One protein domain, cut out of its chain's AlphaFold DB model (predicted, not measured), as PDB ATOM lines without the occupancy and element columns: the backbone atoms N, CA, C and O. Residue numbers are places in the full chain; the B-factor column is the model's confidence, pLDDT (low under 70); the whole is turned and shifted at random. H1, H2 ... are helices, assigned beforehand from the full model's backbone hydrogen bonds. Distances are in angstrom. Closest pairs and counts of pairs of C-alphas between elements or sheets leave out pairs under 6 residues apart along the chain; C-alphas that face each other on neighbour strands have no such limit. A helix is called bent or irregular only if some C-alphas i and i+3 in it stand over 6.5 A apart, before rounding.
ATOM      1  N   GLN A 151     120.846 180.956  94.415       91.06
ATOM      2  CA  GLN A 151     119.970 181.040  93.250       91.06
ATOM      3  C   GLN A 151     120.627 181.785  92.066       91.06
ATOM      4  O   GLN A 151     120.483 181.363  90.923       91.06
ATOM      5  N   ALA A 152     121.411 182.837  92.333       90.56
ATOM      6  CA  ALA A 152     122.151 183.561  91.298       90.56
ATOM      7  C   ALA A 152     123.278 182.721  90.670       90.56
ATOM      8  O   ALA A 152     123.477 182.784  89.458       90.56
ATOM      9  N   VAL A 153     123.989 181.918  91.473       92.19
ATOM     10  CA  VAL A 153     125.021 180.990  90.975       92.19
ATOM     11  C   VAL A 153     124.383 179.938  90.071       92.19
ATOM     12  O   VAL A 153     124.845 179.751  88.949       92.19
ATOM     13  N   ASN A 154     123.272 179.335  90.498       93.81
ATOM     14  CA  ASN A 154     122.559 178.334  89.700       93.81
ATOM     15  C   ASN A 154     122.038 178.901  88.371       93.81
ATOM     16  O   ASN A 154     122.113 178.223  87.351       93.81
ATOM     17  N   SER A 155     121.584 180.159  88.337       93.81
ATOM     18  CA  SER A 155     121.230 180.822  87.074       93.81
ATOM     19  C   SER A 155     122.419 181.000  86.136       93.81
ATOM     20  O   SER A 155     122.269 180.795  84.935       93.81
ATOM     21  N   ILE A 156     123.596 181.373  86.654       93.62
ATOM     22  CA  ILE A 156     124.809 181.484  85.829       93.62
ATOM     23  C   ILE A 156     125.173 180.113  85.260       93.62
ATOM     24  O   ILE A 156     125.417 180.008  84.061       93.62
ATOM     25  N   VAL A 157     125.156 179.064  86.088       95.00
ATOM     26  CA  VAL A 157     125.430 177.686  85.651       95.00
ATOM     27  C   VAL A 157     124.457 177.260  84.550       95.00
ATOM     28  O   VAL A 157     124.904 176.839  83.490       95.00
ATOM     29  N   SER A 158     123.152 177.475  84.728       95.81
ATOM     30  CA  SER A 158     122.136 177.126  83.723       95.81
ATOM     31  C   SER A 158     122.311 177.877  82.391       95.81
ATOM     32  O   SER A 158     122.124 177.312  81.306       95.81
ATOM     33  N   ILE A 159     122.721 179.151  82.442       95.12
ATOM     34  CA  ILE A 159     123.074 179.918  81.239       95.12
ATOM     35  C   ILE A 159     124.291 179.289  80.555       95.12
ATOM     36  O   ILE A 159     124.256 179.069  79.347       95.12
ATOM     37  N   LEU A 160     125.347 178.958  81.306       96.25
ATOM     38  CA  LEU A 160     126.548 178.320  80.757       96.25
ATOM     39  C   LEU A 160     126.239 176.953  80.132       96.25
ATOM     40  O   LEU A 160     126.705 176.684  79.030       96.25
ATOM     41  N   GLU A 161     125.405 176.129  80.766       97.31
ATOM     42  CA  GLU A 161     124.928 174.854  80.211       97.31
ATOM     43  C   GLU A 161     124.167 175.051  78.895       97.31
ATOM     44  O   GLU A 161     124.367 174.307  77.933       97.31
ATOM     45  N   THR A 162     123.339 176.096  78.810       96.56
ATOM     46  CA  THR A 162     122.647 176.459  77.566       96.56
ATOM     47  C   THR A 162     123.636 176.824  76.460       96.56
ATOM     48  O   THR A 162     123.483 176.360  75.330       96.56
ATOM     49  N   LEU A 163     124.671 177.611  76.780       95.25
ATOM     50  CA  LEU A 163     125.721 177.960  75.822       95.25
ATOM     51  C   LEU A 163     126.526 176.730  75.387       95.25
ATOM     52  O   LEU A 163     126.834 176.607  74.205       95.25
ATOM     53  N   ILE A 164     126.837 175.812  76.305       95.62
ATOM     54  CA  ILE A 164     127.530 174.554  75.994       95.62
ATOM     55  C   ILE A 164     126.684 173.707  75.040       95.62
ATOM     56  O   ILE A 164     127.186 173.296  73.999       95.62
ATOM     57  N   ARG A 165     125.388 173.535  75.316       97.62
ATOM     58  CA  ARG A 165     124.474 172.788  74.437       97.62
ATOM     59  C   ARG A 165     124.409 173.370  73.023       97.62
ATOM     60  O   ARG A 165     124.333 172.625  72.051       97.62
ATOM     61  N   TRP A 166     124.471 174.694  72.869       97.06
ATOM     62  CA  TRP A 166     124.515 175.301  71.533       97.06
ATOM     63  C   TRP A 166     125.777 174.951  70.746       97.06
ATOM     64  O   TRP A 166     125.730 174.991  69.522       97.06
ATOM     65  N   VAL A 167     126.890 174.619  71.408       94.44
ATOM     66  CA  VAL A 167     128.097 174.137  70.719       94.44
ATOM     67  C   VAL A 167     127.826 172.791  70.047       94.44
ATOM     68  O   VAL A 167     128.278 172.579  68.926       94.44
ATOM     69  N   ASP A 168     127.055 171.914  70.691       95.44
ATOM     70  CA  ASP A 168     126.673 170.620  70.118       95.44
ATOM     71  C   ASP A 168     125.629 170.780  69.001       95.44
ATOM     72  O   ASP A 168     125.707 170.118  67.968       95.44
ATOM     73  N   GLU A 169     124.681 171.712  69.166       96.94
ATOM     74  CA  GLU A 169     123.665 172.039  68.150       96.94
ATOM     75  C   GLU A 169     124.248 172.760  66.917       96.94
ATOM     76  O   GLU A 169     123.631 172.758  65.852       96.94
ATOM     77  N   ILE A 170     125.419 173.393  67.047       95.06
ATOM     78  CA  ILE A 170     126.075 174.180  65.991       95.06
ATOM     79  C   ILE A 170     127.478 173.596  65.745       95.06
ATOM     80  O   ILE A 170     128.489 174.194  66.134       95.06
ATOM     81  N   PRO A 171     127.567 172.419  65.097       94.44
ATOM     82  CA  PRO A 171     128.840 171.759  64.877       94.44
ATOM     83  C   PRO A 171     129.729 172.553  63.903       94.44
ATOM     84  O   PRO A 171     129.228 173.295  63.049       94.44
ATOM     85  N   PRO A 172     131.062 172.380  63.975       93.00
ATOM     86  CA  PRO A 172     131.986 172.987  63.026       93.00
ATOM     87  C   PRO A 172     131.637 172.633  61.576       93.00
ATOM     88  O   PRO A 172     131.499 171.464  61.223       93.00
ATOM     89  N   THR A 173     131.545 173.641  60.710       91.81
ATOM     90  CA  THR A 173     131.300 173.431  59.279       91.81
ATOM     91  C   THR A 173     132.603 173.037  58.576       91.81
ATOM     92  O   THR A 173     133.633 173.669  58.843       91.81
ATOM     93  N   PRO A 174     132.598 172.043  57.667       92.25
ATOM     94  CA  PRO A 174     133.756 171.754  56.826       92.25
ATOM     95  C   PRO A 174     134.192 173.007  56.057       92.25
ATOM     96  O   PRO A 174     133.389 173.627  55.363       92.25
ATOM     97  N   ASN A 181     136.346 178.783  62.636       92.88
ATOM     98  CA  ASN A 181     135.249 178.089  61.959       92.88
ATOM     99  C   ASN A 181     134.053 179.022  61.742       92.88
ATOM    100  O   ASN A 181     133.627 179.696  62.680       92.88
ATOM    101  N   VAL A 182     133.480 179.033  60.536       90.00
ATOM    102  CA  VAL A 182     132.286 179.839  60.223       90.00
ATOM    103  C   VAL A 182     131.083 179.523  61.117       90.00
ATOM    104  O   VAL A 182     130.291 180.427  61.376       90.00
ATOM    105  N   ALA A 183     130.990 178.308  61.671       92.25
ATOM    106  CA  ALA A 183     129.980 177.922  62.659       92.25
ATOM    107  C   ALA A 183     129.978 178.836  63.896       92.25
ATOM    108  O   ALA A 183     128.926 179.079  64.487       92.25
ATOM    109  N   TYR A 184     131.125 179.439  64.242       91.56
ATOM    110  CA  TYR A 184     131.196 180.435  65.310       91.56
ATOM    111  C   TYR A 184     130.309 181.653  65.024       91.56
ATOM    112  O   TYR A 184     129.732 182.207  65.951       91.56
ATOM    113  N   ARG A 185     130.147 182.065  63.758       90.00
ATOM    114  CA  ARG A 185     129.257 183.184  63.403       90.00
ATOM    115  C   ARG A 185     127.801 182.842  63.695       90.00
ATOM    116  O   ARG A 185     127.081 183.696  64.197       90.00
ATOM    117  N   THR A 186     127.399 181.602  63.428       93.00
ATOM    118  CA  THR A 186     126.058 181.095  63.748       93.00
ATOM    119  C   THR A 186     125.847 181.037  65.259       93.00
ATOM    120  O   THR A 186     124.869 181.586  65.760       93.00
ATOM    121  N   PHE A 187     126.803 180.463  65.999       94.56
ATOM    122  CA  PHE A 187     126.782 180.439  67.466       94.56
ATOM    123  C   PHE A 187     126.681 181.849  68.057       94.56
ATOM    124  O   PHE A 187     125.827 182.130  68.894       94.56
ATOM    125  N   HIS A 188     127.525 182.762  67.580       90.50
ATOM    126  CA  HIS A 188     127.568 184.140  68.042       90.50
ATOM    127  C   HIS A 188     126.297 184.922  67.670       90.50
ATOM    128  O   HIS A 188     125.799 185.703  68.474       90.50
ATOM    129  N   GLY A 189     125.744 184.712  66.471       92.31
ATOM    130  CA  GLY A 189     124.464 185.299  66.060       92.31
ATOM    131  C   GLY A 189     123.337 184.906  67.013       92.31
ATOM    132  O   GLY A 189     122.658 185.778  67.554       92.31
ATOM    133  N   ARG A 190     123.235 183.610  67.328       94.50
ATOM    134  CA  ARG A 190     122.270 183.094  68.307       94.50
ATOM    135  C   ARG A 190     122.492 183.674  69.704       94.50
ATOM    136  O   ARG A 190     121.528 184.043  70.367       94.50
ATOM    137  N   LEU A 191     123.746 183.813  70.142       92.31
ATOM    138  CA  LEU A 191     124.075 184.465  71.412       92.31
ATOM    139  C   LEU A 191     123.565 185.910  71.465       92.31
ATOM    140  O   LEU A 191     122.998 186.310  72.478       92.31
ATOM    141  N   LEU A 192     123.725 186.684  70.388       89.88
ATOM    142  CA  LEU A 192     123.205 188.051  70.330       89.88
ATOM    143  C   LEU A 192     121.674 188.082  70.398       89.88
ATOM    144  O   LEU A 192     121.128 188.891  71.146       89.88
ATOM    145  N   GLU A 193     120.993 187.211  69.656       91.94
ATOM    146  CA  GLU A 193     119.525 187.109  69.646       91.94
ATOM    147  C   GLU A 193     118.955 186.698  71.008       91.94
ATOM    148  O   GLU A 193     117.914 187.194  71.426       91.94
ATOM    149  N   GLN A 194     119.652 185.817  71.723       94.00
ATOM    150  CA  GLN A 194     119.207 185.270  73.007       94.00
ATOM    151  C   GLN A 194     119.770 186.018  74.225       94.00
ATOM    152  O   GLN A 194     119.430 185.689  75.360       94.00
ATOM    153  N   SER A 195     120.608 187.036  74.021       88.31
ATOM    154  CA  SER A 195     121.276 187.766  75.105       88.31
ATOM    155  C   SER A 195     120.300 188.415  76.096       88.31
ATOM    156  O   SER A 195     120.496 188.309  77.304       88.31
ATOM    157  N   GLU A 196     119.218 189.034  75.620       88.12
ATOM    158  CA  GLU A 196     118.192 189.634  76.480       88.12
ATOM    159  C   GLU A 196     117.422 188.583  77.306       88.12
ATOM    160  O   GLU A 196     117.397 188.725  78.532       88.12
ATOM    161  N   PRO A 197     116.878 187.497  76.717       90.81
ATOM    162  CA  PRO A 197     116.298 186.388  77.476       90.81
ATOM    163  C   PRO A 197     117.239 185.782  78.527       90.81
ATOM    164  O   PRO A 197     116.820 185.552  79.663       90.81
ATOM    165  N   LEU A 198     118.514 185.560  78.182       91.38
ATOM    166  CA  LEU A 198     119.513 185.008  79.105       91.38
ATOM    167  C   LEU A 198     119.776 185.958  80.281       91.38
ATOM    168  O   LEU A 198     119.776 185.537  81.439       91.38
ATOM    169  N   MET A 199     119.939 187.255  80.010       88.62
ATOM    170  CA  MET A 199     120.106 188.256  81.065       88.62
ATOM    171  C   MET A 199     118.847 188.375  81.925       88.62
ATOM    172  O   MET A 199     118.939 188.473  83.149       88.62
ATOM    173  N   LEU A 200     117.660 188.320  81.319       86.94
ATOM    174  CA  LEU A 200     116.406 188.345  82.058       86.94
ATOM    175  C   LEU A 200     116.302 187.143  83.002       86.94
ATOM    176  O   LEU A 200     115.963 187.352  84.164       86.94
ATOM    177  N   HIS A 201     116.662 185.936  82.554       88.31
ATOM    178  CA  HIS A 201     116.706 184.732  83.392       88.31
ATOM    179  C   HIS A 201     117.627 184.900  84.612       88.31
ATOM    180  O   HIS A 201     117.266 184.521  85.729       88.31
ATOM    181  N   PHE A 202     118.789 185.534  84.440       86.94
ATOM    182  CA  PHE A 202     119.681 185.848  85.558       86.94
ATOM    183  C   PHE A 202     119.029 186.812  86.572       86.94
ATOM    184  O   PHE A 202     119.074 186.596  87.786       86.94
ATOM    185  N   TYR A 203     118.360 187.862  86.087       81.94
ATOM    186  CA  TYR A 203     117.754 188.891  86.941       81.94
ATOM    187  C   TYR A 203     116.399 188.510  87.552       81.94
ATOM    188  O   TYR A 203     116.035 189.043  88.600       81.94
ATOM    189  N   THR A 204     115.617 187.633  86.914       76.62
ATOM    190  CA  THR A 204     114.327 187.145  87.438       76.62
ATOM    191  C   THR A 204     114.519 186.287  88.675       76.62
ATOM    192  O   THR A 204     113.740 186.367  89.624       76.62
ATOM    193  N   THR A 205     115.568 185.483  88.625       74.25
ATOM    194  CA  THR A 205     115.896 184.447  89.591       74.25
ATOM    195  C   THR A 205     116.589 185.091  90.798       74.25
ATOM    196  O   THR A 205     116.343 184.707  91.931       74.25
ATOM    197  N   SER A 206     117.330 186.188  90.617       68.75
ATOM    198  CA  SER A 206     117.873 186.974  91.732       68.75
ATOM    199  C   SER A 206     116.876 188.014  92.270       68.75
ATOM    200  O   SER A 206     116.657 189.074  91.678       68.75
ATOM    201  N   SER A 207     116.299 187.754  93.447       61.16
ATOM    202  CA  SER A 207     115.334 188.640  94.119       61.16
ATOM    203  C   SER A 207     115.844 190.075  94.335       61.16
ATOM    204  O   SER A 207     115.048 191.016  94.238       61.16
ATOM    205  N   SER A 208     117.154 190.248  94.536       61.44
ATOM    206  CA  SER A 208     117.837 191.536  94.739       61.44
ATOM    207  C   SER A 208     117.972 192.389  93.473       61.44
ATOM    208  O   SER A 208     118.038 193.614  93.569       61.44
ATOM    209  N   LEU A 209     117.984 191.780  92.282       60.44
ATOM    210  CA  LEU A 209     118.278 192.476  91.020       60.44
ATOM    211  C   LEU A 209     117.032 192.832  90.198       60.44
ATOM    212  O   LEU A 209     117.129 193.500  89.167       60.44
ATOM    213  N   ARG A 210     115.838 192.468  90.679       60.28
ATOM    214  CA  ARG A 210     114.565 192.738  89.989       60.28
ATOM    215  C   ARG A 210     114.319 194.223  89.694       60.28
ATOM    216  O   ARG A 210     113.628 194.528  88.728       60.28
ATOM    217  N   ARG A 211     114.905 195.138  90.477       60.03
ATOM    218  CA  ARG A 211     114.780 196.599  90.298       60.03
ATOM    219  C   ARG A 211     115.643 197.183  89.172       60.03
ATOM    220  O   ARG A 211     115.398 198.311  88.770       60.03
ATOM    221  N   LEU A 212     116.619 196.436  88.651       60.12
ATOM    222  CA  LEU A 212     117.545 196.904  87.607       60.12
ATOM    223  C   LEU A 212     117.141 196.458  86.192       60.12
ATOM    224  O   LEU A 212     117.832 196.764  85.226       60.12
ATOM    225  N   ARG A 213     116.027 195.724  86.071       65.88
ATOM    226  CA  ARG A 213     115.711 194.854  84.932       65.88
ATOM    227  C   ARG A 213     115.759 195.527  83.560       65.88
ATOM    228  O   ARG A 213     116.501 195.065  82.714       65.88
ATOM    229  N   SER A 214     115.003 196.583  83.296       64.12
ATOM    230  CA  SER A 214     114.856 197.073  81.915       64.12
ATOM    231  C   SER A 214     116.045 197.898  81.392       64.12
ATOM    232  O   SER A 214     116.599 197.530  80.352       64.12
ATOM    233  N   PRO A 215     116.505 198.976  82.065       68.19
ATOM    234  CA  PRO A 215     117.579 199.796  81.513       68.19
ATOM    235  C   PRO A 215     118.913 199.046  81.499       68.19
ATOM    236  O   PRO A 215     119.629 199.106  80.502       68.19
ATOM    237  N   LEU A 216     119.238 198.281  82.548       74.25
ATOM    238  CA  LEU A 216     120.530 197.599  82.638       74.25
ATOM    239  C   LEU A 216     120.667 196.463  81.615       74.25
ATOM    240  O   LEU A 216     121.705 196.383  80.961       74.25
ATOM    241  N   ILE A 217     119.627 195.636  81.419       74.69
ATOM    242  CA  ILE A 217     119.640 194.571  80.398       74.69
ATOM    243  C   ILE A 217     119.888 195.179  79.017       74.69
ATOM    244  O   ILE A 217     120.816 194.764  78.326       74.69
ATOM    245  N   SER A 218     119.126 196.216  78.654       73.62
ATOM    246  CA  SER A 218     119.280 196.899  77.366       73.62
ATOM    247  C   SER A 218     120.707 197.420  77.160       73.62
ATOM    248  O   SER A 218     121.279 197.236  76.084       73.62
ATOM    249  N   ARG A 219     121.318 198.041  78.181       77.44
ATOM    250  CA  ARG A 219     122.692 198.566  78.087       77.44
ATOM    251  C   ARG A 219     123.747 197.455  77.994       77.44
ATOM    252  O   ARG A 219     124.674 197.599  77.201       77.44
ATOM    253  N   ILE A 220     123.603 196.358  78.744       74.38
ATOM    254  CA  ILE A 220     124.525 195.208  78.694       74.38
ATOM    255  C   ILE A 220     124.456 194.528  77.327       74.38
ATOM    256  O   ILE A 220     125.486 194.345  76.685       74.38
ATOM    257  N   VAL A 221     123.247 194.228  76.847       76.25
ATOM    258  CA  VAL A 221     123.022 193.617  75.529       76.25
ATOM    259  C   VAL A 221     123.576 194.506  74.414       76.25
ATOM    260  O   VAL A 221     124.272 194.029  73.516       76.25
ATOM    261  N   SER A 222     123.343 195.819  74.506       74.69
ATOM    262  CA  SER A 222     123.909 196.790  73.563       74.69
ATOM    263  C   SER A 222     125.439 196.805  73.602       74.69
ATOM    264  O   SER A 222     126.073 196.888  72.553       74.69
ATOM    265  N   GLY A 223     126.038 196.685  74.792       67.12
ATOM    266  CA  GLY A 223     127.487 196.584  74.973       67.12
ATOM    267  C   GLY A 223     128.080 195.334  74.321       67.12
ATOM    268  O   GLY A 223     129.031 195.450  73.550       67.12
ATOM    269  N   ILE A 224     127.471 194.163  74.545       70.69
ATOM    270  CA  ILE A 224     127.883 192.890  73.923       70.69
ATOM    271  C   ILE A 224     127.863 193.014  72.392       70.69
ATOM    272  O   ILE A 224     128.805 192.615  71.705       70.69
ATOM    273  N   ARG A 225     126.809 193.628  71.841       71.94
ATOM    274  CA  ARG A 225     126.690 193.859  70.397       71.94
ATOM    275  C   ARG A 225     127.746 194.844  69.877       71.94
ATOM    276  O   ARG A 225     128.317 194.602  68.815       71.94
ATOM    277  N   ALA A 226     128.032 195.920  70.608       61.47
ATOM    278  CA  ALA A 226     129.040 196.909  70.223       61.47
ATOM    279  C   ALA A 226     130.467 196.329  70.212       61.47
ATOM    280  O   ALA A 226     131.248 196.628  69.307       61.47
ATOM    281  N   GLU A 227     130.804 195.467  71.177       58.16
ATOM    282  CA  GLU A 227     132.111 194.804  71.246       58.16
ATOM    283  C   GLU A 227     132.300 193.791  70.108       58.16
ATOM    284  O   GLU A 227     133.357 193.761  69.475       58.16
ATOM    285  N   SER A 228     131.248 193.040  69.769       57.78
ATOM    286  CA  SER A 228     131.262 192.104  68.640       57.78
ATOM    287  C   SER A 228     131.505 192.787  67.288       57.78
ATOM    288  O   SER A 228     132.246 192.259  66.461       57.78
ATOM    289  N   ILE A 229     130.933 193.975  67.064       56.50
ATOM    290  CA  ILE A 229     131.114 194.735  65.815       56.50
ATOM    291  C   ILE A 229     132.536 195.314  65.716       56.50
ATOM    292  O   ILE A 229     133.089 195.424  64.623       56.50
ATOM    293  N   SER A 230     133.148 195.676  66.848       46.88
ATOM    294  CA  SER A 230     134.491 196.266  66.883       46.88
ATOM    295  C   SER A 230     135.628 195.238  66.780       46.88
ATOM    296  O   SER A 230     136.778 195.645  66.582       46.88
ATOM    297  N   ALA A 231     135.358 193.940  66.945       43.31
ATOM    298  CA  ALA A 231     136.377 192.895  66.906       43.31
ATOM    299  C   ALA A 231     136.488 192.276  65.496       43.31
ATOM    300  O   ALA A 231     135.556 191.606  65.052       43.31
ATOM    301  N   PRO A 232     137.621 192.421  64.774       40.25
ATOM    302  CA  PRO A 232     137.871 191.573  63.613       40.25
ATOM    303  C   PRO A 232     137.908 190.104  64.068       40.25
ATOM    304  O   PRO A 232     138.387 189.802  65.163       40.25
ATOM    305  N   VAL A 233     137.412 189.193  63.221       46.16
ATOM    306  CA  VAL A 233     137.206 187.738  63.441       46.16
ATOM    307  C   VAL A 233     138.533 186.954  63.611       46.16
ATOM    308  O   VAL A 233     138.718 185.861  63.094       46.16
ATOM    309  N   THR A 234     139.518 187.517  64.305       37.91
ATOM    310  CA  THR A 234     140.872 186.969  64.487       37.91
ATOM    311  C   THR A 234     141.200 186.604  65.931       37.91
ATOM    312  O   THR A 234     142.288 186.093  66.184       37.91
ATOM    313  N   ARG A 235     140.287 186.805  66.890       41.50
ATOM    314  CA  ARG A 235     140.494 186.372  68.281       41.50
ATOM    315  C   ARG A 235     139.566 185.208  68.634       41.50
ATOM    316  O   ARG A 235     138.429 185.446  69.030       41.50
ATOM    317  N   PRO A 236     140.024 183.952  68.489       42.44
ATOM    318  CA  PRO A 236     139.280 182.814  68.995       42.44
ATOM    319  C   PRO A 236     139.295 182.859  70.526       42.44
ATOM    320  O   PRO A 236     140.339 182.676  71.151       42.44
ATOM    321  N   ILE A 237     138.133 183.077  71.139       41.28
ATOM    322  CA  ILE A 237     137.907 182.635  72.515       41.28
ATOM    323  C   ILE A 237     137.723 181.118  72.417       41.28
ATOM    324  O   ILE A 237     136.655 180.621  72.065       41.28
ATOM    325  N   LEU A 238     138.806 180.377  72.645       37.75
ATOM    326  CA  LEU A 238     138.782 178.925  72.811       37.75
ATOM    327  C   LEU A 238     138.057 178.603  74.126       37.75
ATOM    328  O   LEU A 238     138.684 178.419  75.164       37.75
ATOM    329  N   LEU A 239     136.724 178.522  74.082       42.81
ATOM    330  CA  LEU A 239     135.908 178.113  75.235       42.81
ATOM    331  C   LEU A 239     136.212 176.667  75.683       42.81
ATOM    332  O   LEU A 239     135.925 176.298  76.814       42.81
ATOM    333  N   ARG A 240     136.843 175.854  74.821       38.34
ATOM    334  CA  ARG A 240     137.219 174.461  75.118       38.34
ATOM    335  C   ARG A 240     138.526 174.283  75.905       38.34
ATOM    336  O   ARG A 240     138.829 173.161  76.273       38.34
ATOM    337  N   GLY A 241     139.295 175.345  76.160       32.41
ATOM    338  CA  GLY A 241     140.559 175.250  76.911       32.41
ATOM    339  C   GLY A 241     140.449 175.519  78.415       32.41
ATOM    340  O   GLY A 241     141.449 175.409  79.110       32.41
ATOM    341  N   PHE A 242     139.271 175.913  78.910       30.00
ATOM    342  CA  PHE A 242     139.057 176.281  80.319       30.00
ATOM    343  C   PHE A 242     138.322 175.211  81.139       30.00
ATOM    344  O   PHE A 242     138.162 175.371  82.344       30.00
ATOM    345  N   ILE A 243     137.882 174.125  80.497       30.22
ATOM    346  CA  ILE A 243     137.242 172.977  81.147       30.22
ATOM    347  C   ILE A 243     137.862 171.703  80.558       30.22
ATOM    348  O   ILE A 243     137.252 171.024  79.733       30.22
ATOM    349  N   ALA A 244     139.117 171.446  80.915       29.52
ATOM    350  CA  ALA A 244     139.786 170.150  80.816       29.52
ATOM    351  C   ALA A 244     140.927 170.119  81.837       29.52
ATOM    352  O   ALA A 244     141.668 171.127  81.898       29.52
TER     353      ALA A 244
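Overview. This is residues 151 to 174 and 181 to 244 of the 244 residues of the protein "Serine/threonine-protein phosphatase 2A activator" of Punica granatum (UniProt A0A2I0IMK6). Three helices, H1, H2 and H3, lie in a row as a slab, with the bent helix H2 in the middle, H1 on one side of it and H3 on the other, each running back against the one before. After H3, residues 231 to 244 form a long tail with no named element, which runs across one face of the slab from the H3 side to the H1 side. The printed part has 88 residues with three named helices in the order H1, H2, H3 and no named strand; the class is all helix, with 63 of the 88 printed residues in the helices. The whole is only just compact, close to loose, with a radius of gyration of the C-alphas of 14.4 A, and it is only just elongated, spanning 45 by 29 by 20 A.

Arrangement. Begin at Gln 151, where H1, residues 151 to 169, starts. Past the cut comes H2, residues 183 to 205, which by its hydrogen bonds was assigned as one helix but is bent: C-alphas 193 and 196 are 7.4 A apart. Its arms are H2a, residues 183 to 193, and H2b, residues 196 to 205, at a steep tilt of 57 degrees, and residues 194 and 195 belong to neither. H1 touches H2b with residues 151 to 159 alone, the closest C-alphas being those of Ser 155 and Phe 202, 5.5 A apart; they run opposite ways at a shallow tilt of 30 degrees. Farther along, H1 and H2a are close but not clearly touching: the closest C-alphas, those of Trp 166 and Phe 187, are 6.9 A apart, and the two run opposite ways at a steep tilt of 39 degrees. Next comes H3, residues 210 to 230, which forms a helical hairpin with H2b. These two touch, with the C-alphas of Tyr 203 and Arg 210 closest at 5.9 A, and run opposite ways at a shallow tilt of 32 degrees, only just short of steep. H3 only just touches H2a, through residues 221 to 225 of H3 alone and with 3 pairs of C-alphas within 8 A; the closest are those of Leu 192 and Arg 225, 6.8 A apart, and the two run opposite ways at a shallow tilt of 32 degrees. H1 and H3 are apart. H1, H2a, H2b and H3 form a bundle, helices and arms side by side, and their packing is mostly aligned. In H2a and H2b every O i to N i+4 pair is within hydrogen-bond range; in H1 it is 14 of 15 and in H3 15 of 17.

Along the chain. Find C-alpha 151 at (119.970, 181.040, 93.250); from there H1 runs 26.9 A to C-alpha 169. H2a starts at C-alpha 183, at (129.980, 177.922, 62.659), and measures 15.6 A, while H2b measures 14.3 A. H3 measures 30.7 A and ends at C-alpha 230, at (134.491, 196.266, 66.883). Look near residue 217 for a kink of 42 degrees; H3 is also irregular, with C-alphas 211 and 214 at 8.4 A.

Size, cuts and confidence. The two C-alphas farthest apart are those of Pro 174 and Arg 211, at 45.8 A. Residues 175 to 180 are not printed, and C-alphas 174 and 181 are 8.3 A apart across this cut, which falls in the link from H1 to H2. The link from H2 to H3 is tight, with 4 residues. In the stretch from 231 to Ala 244, the chain's last residue, the C-alphas lie 12 to 21 A from the mean of all C-alphas. The mean pLDDT of the printed part is 75.9; 30 residues are under 70, namely 206 to 215, 223 and 226 to 244.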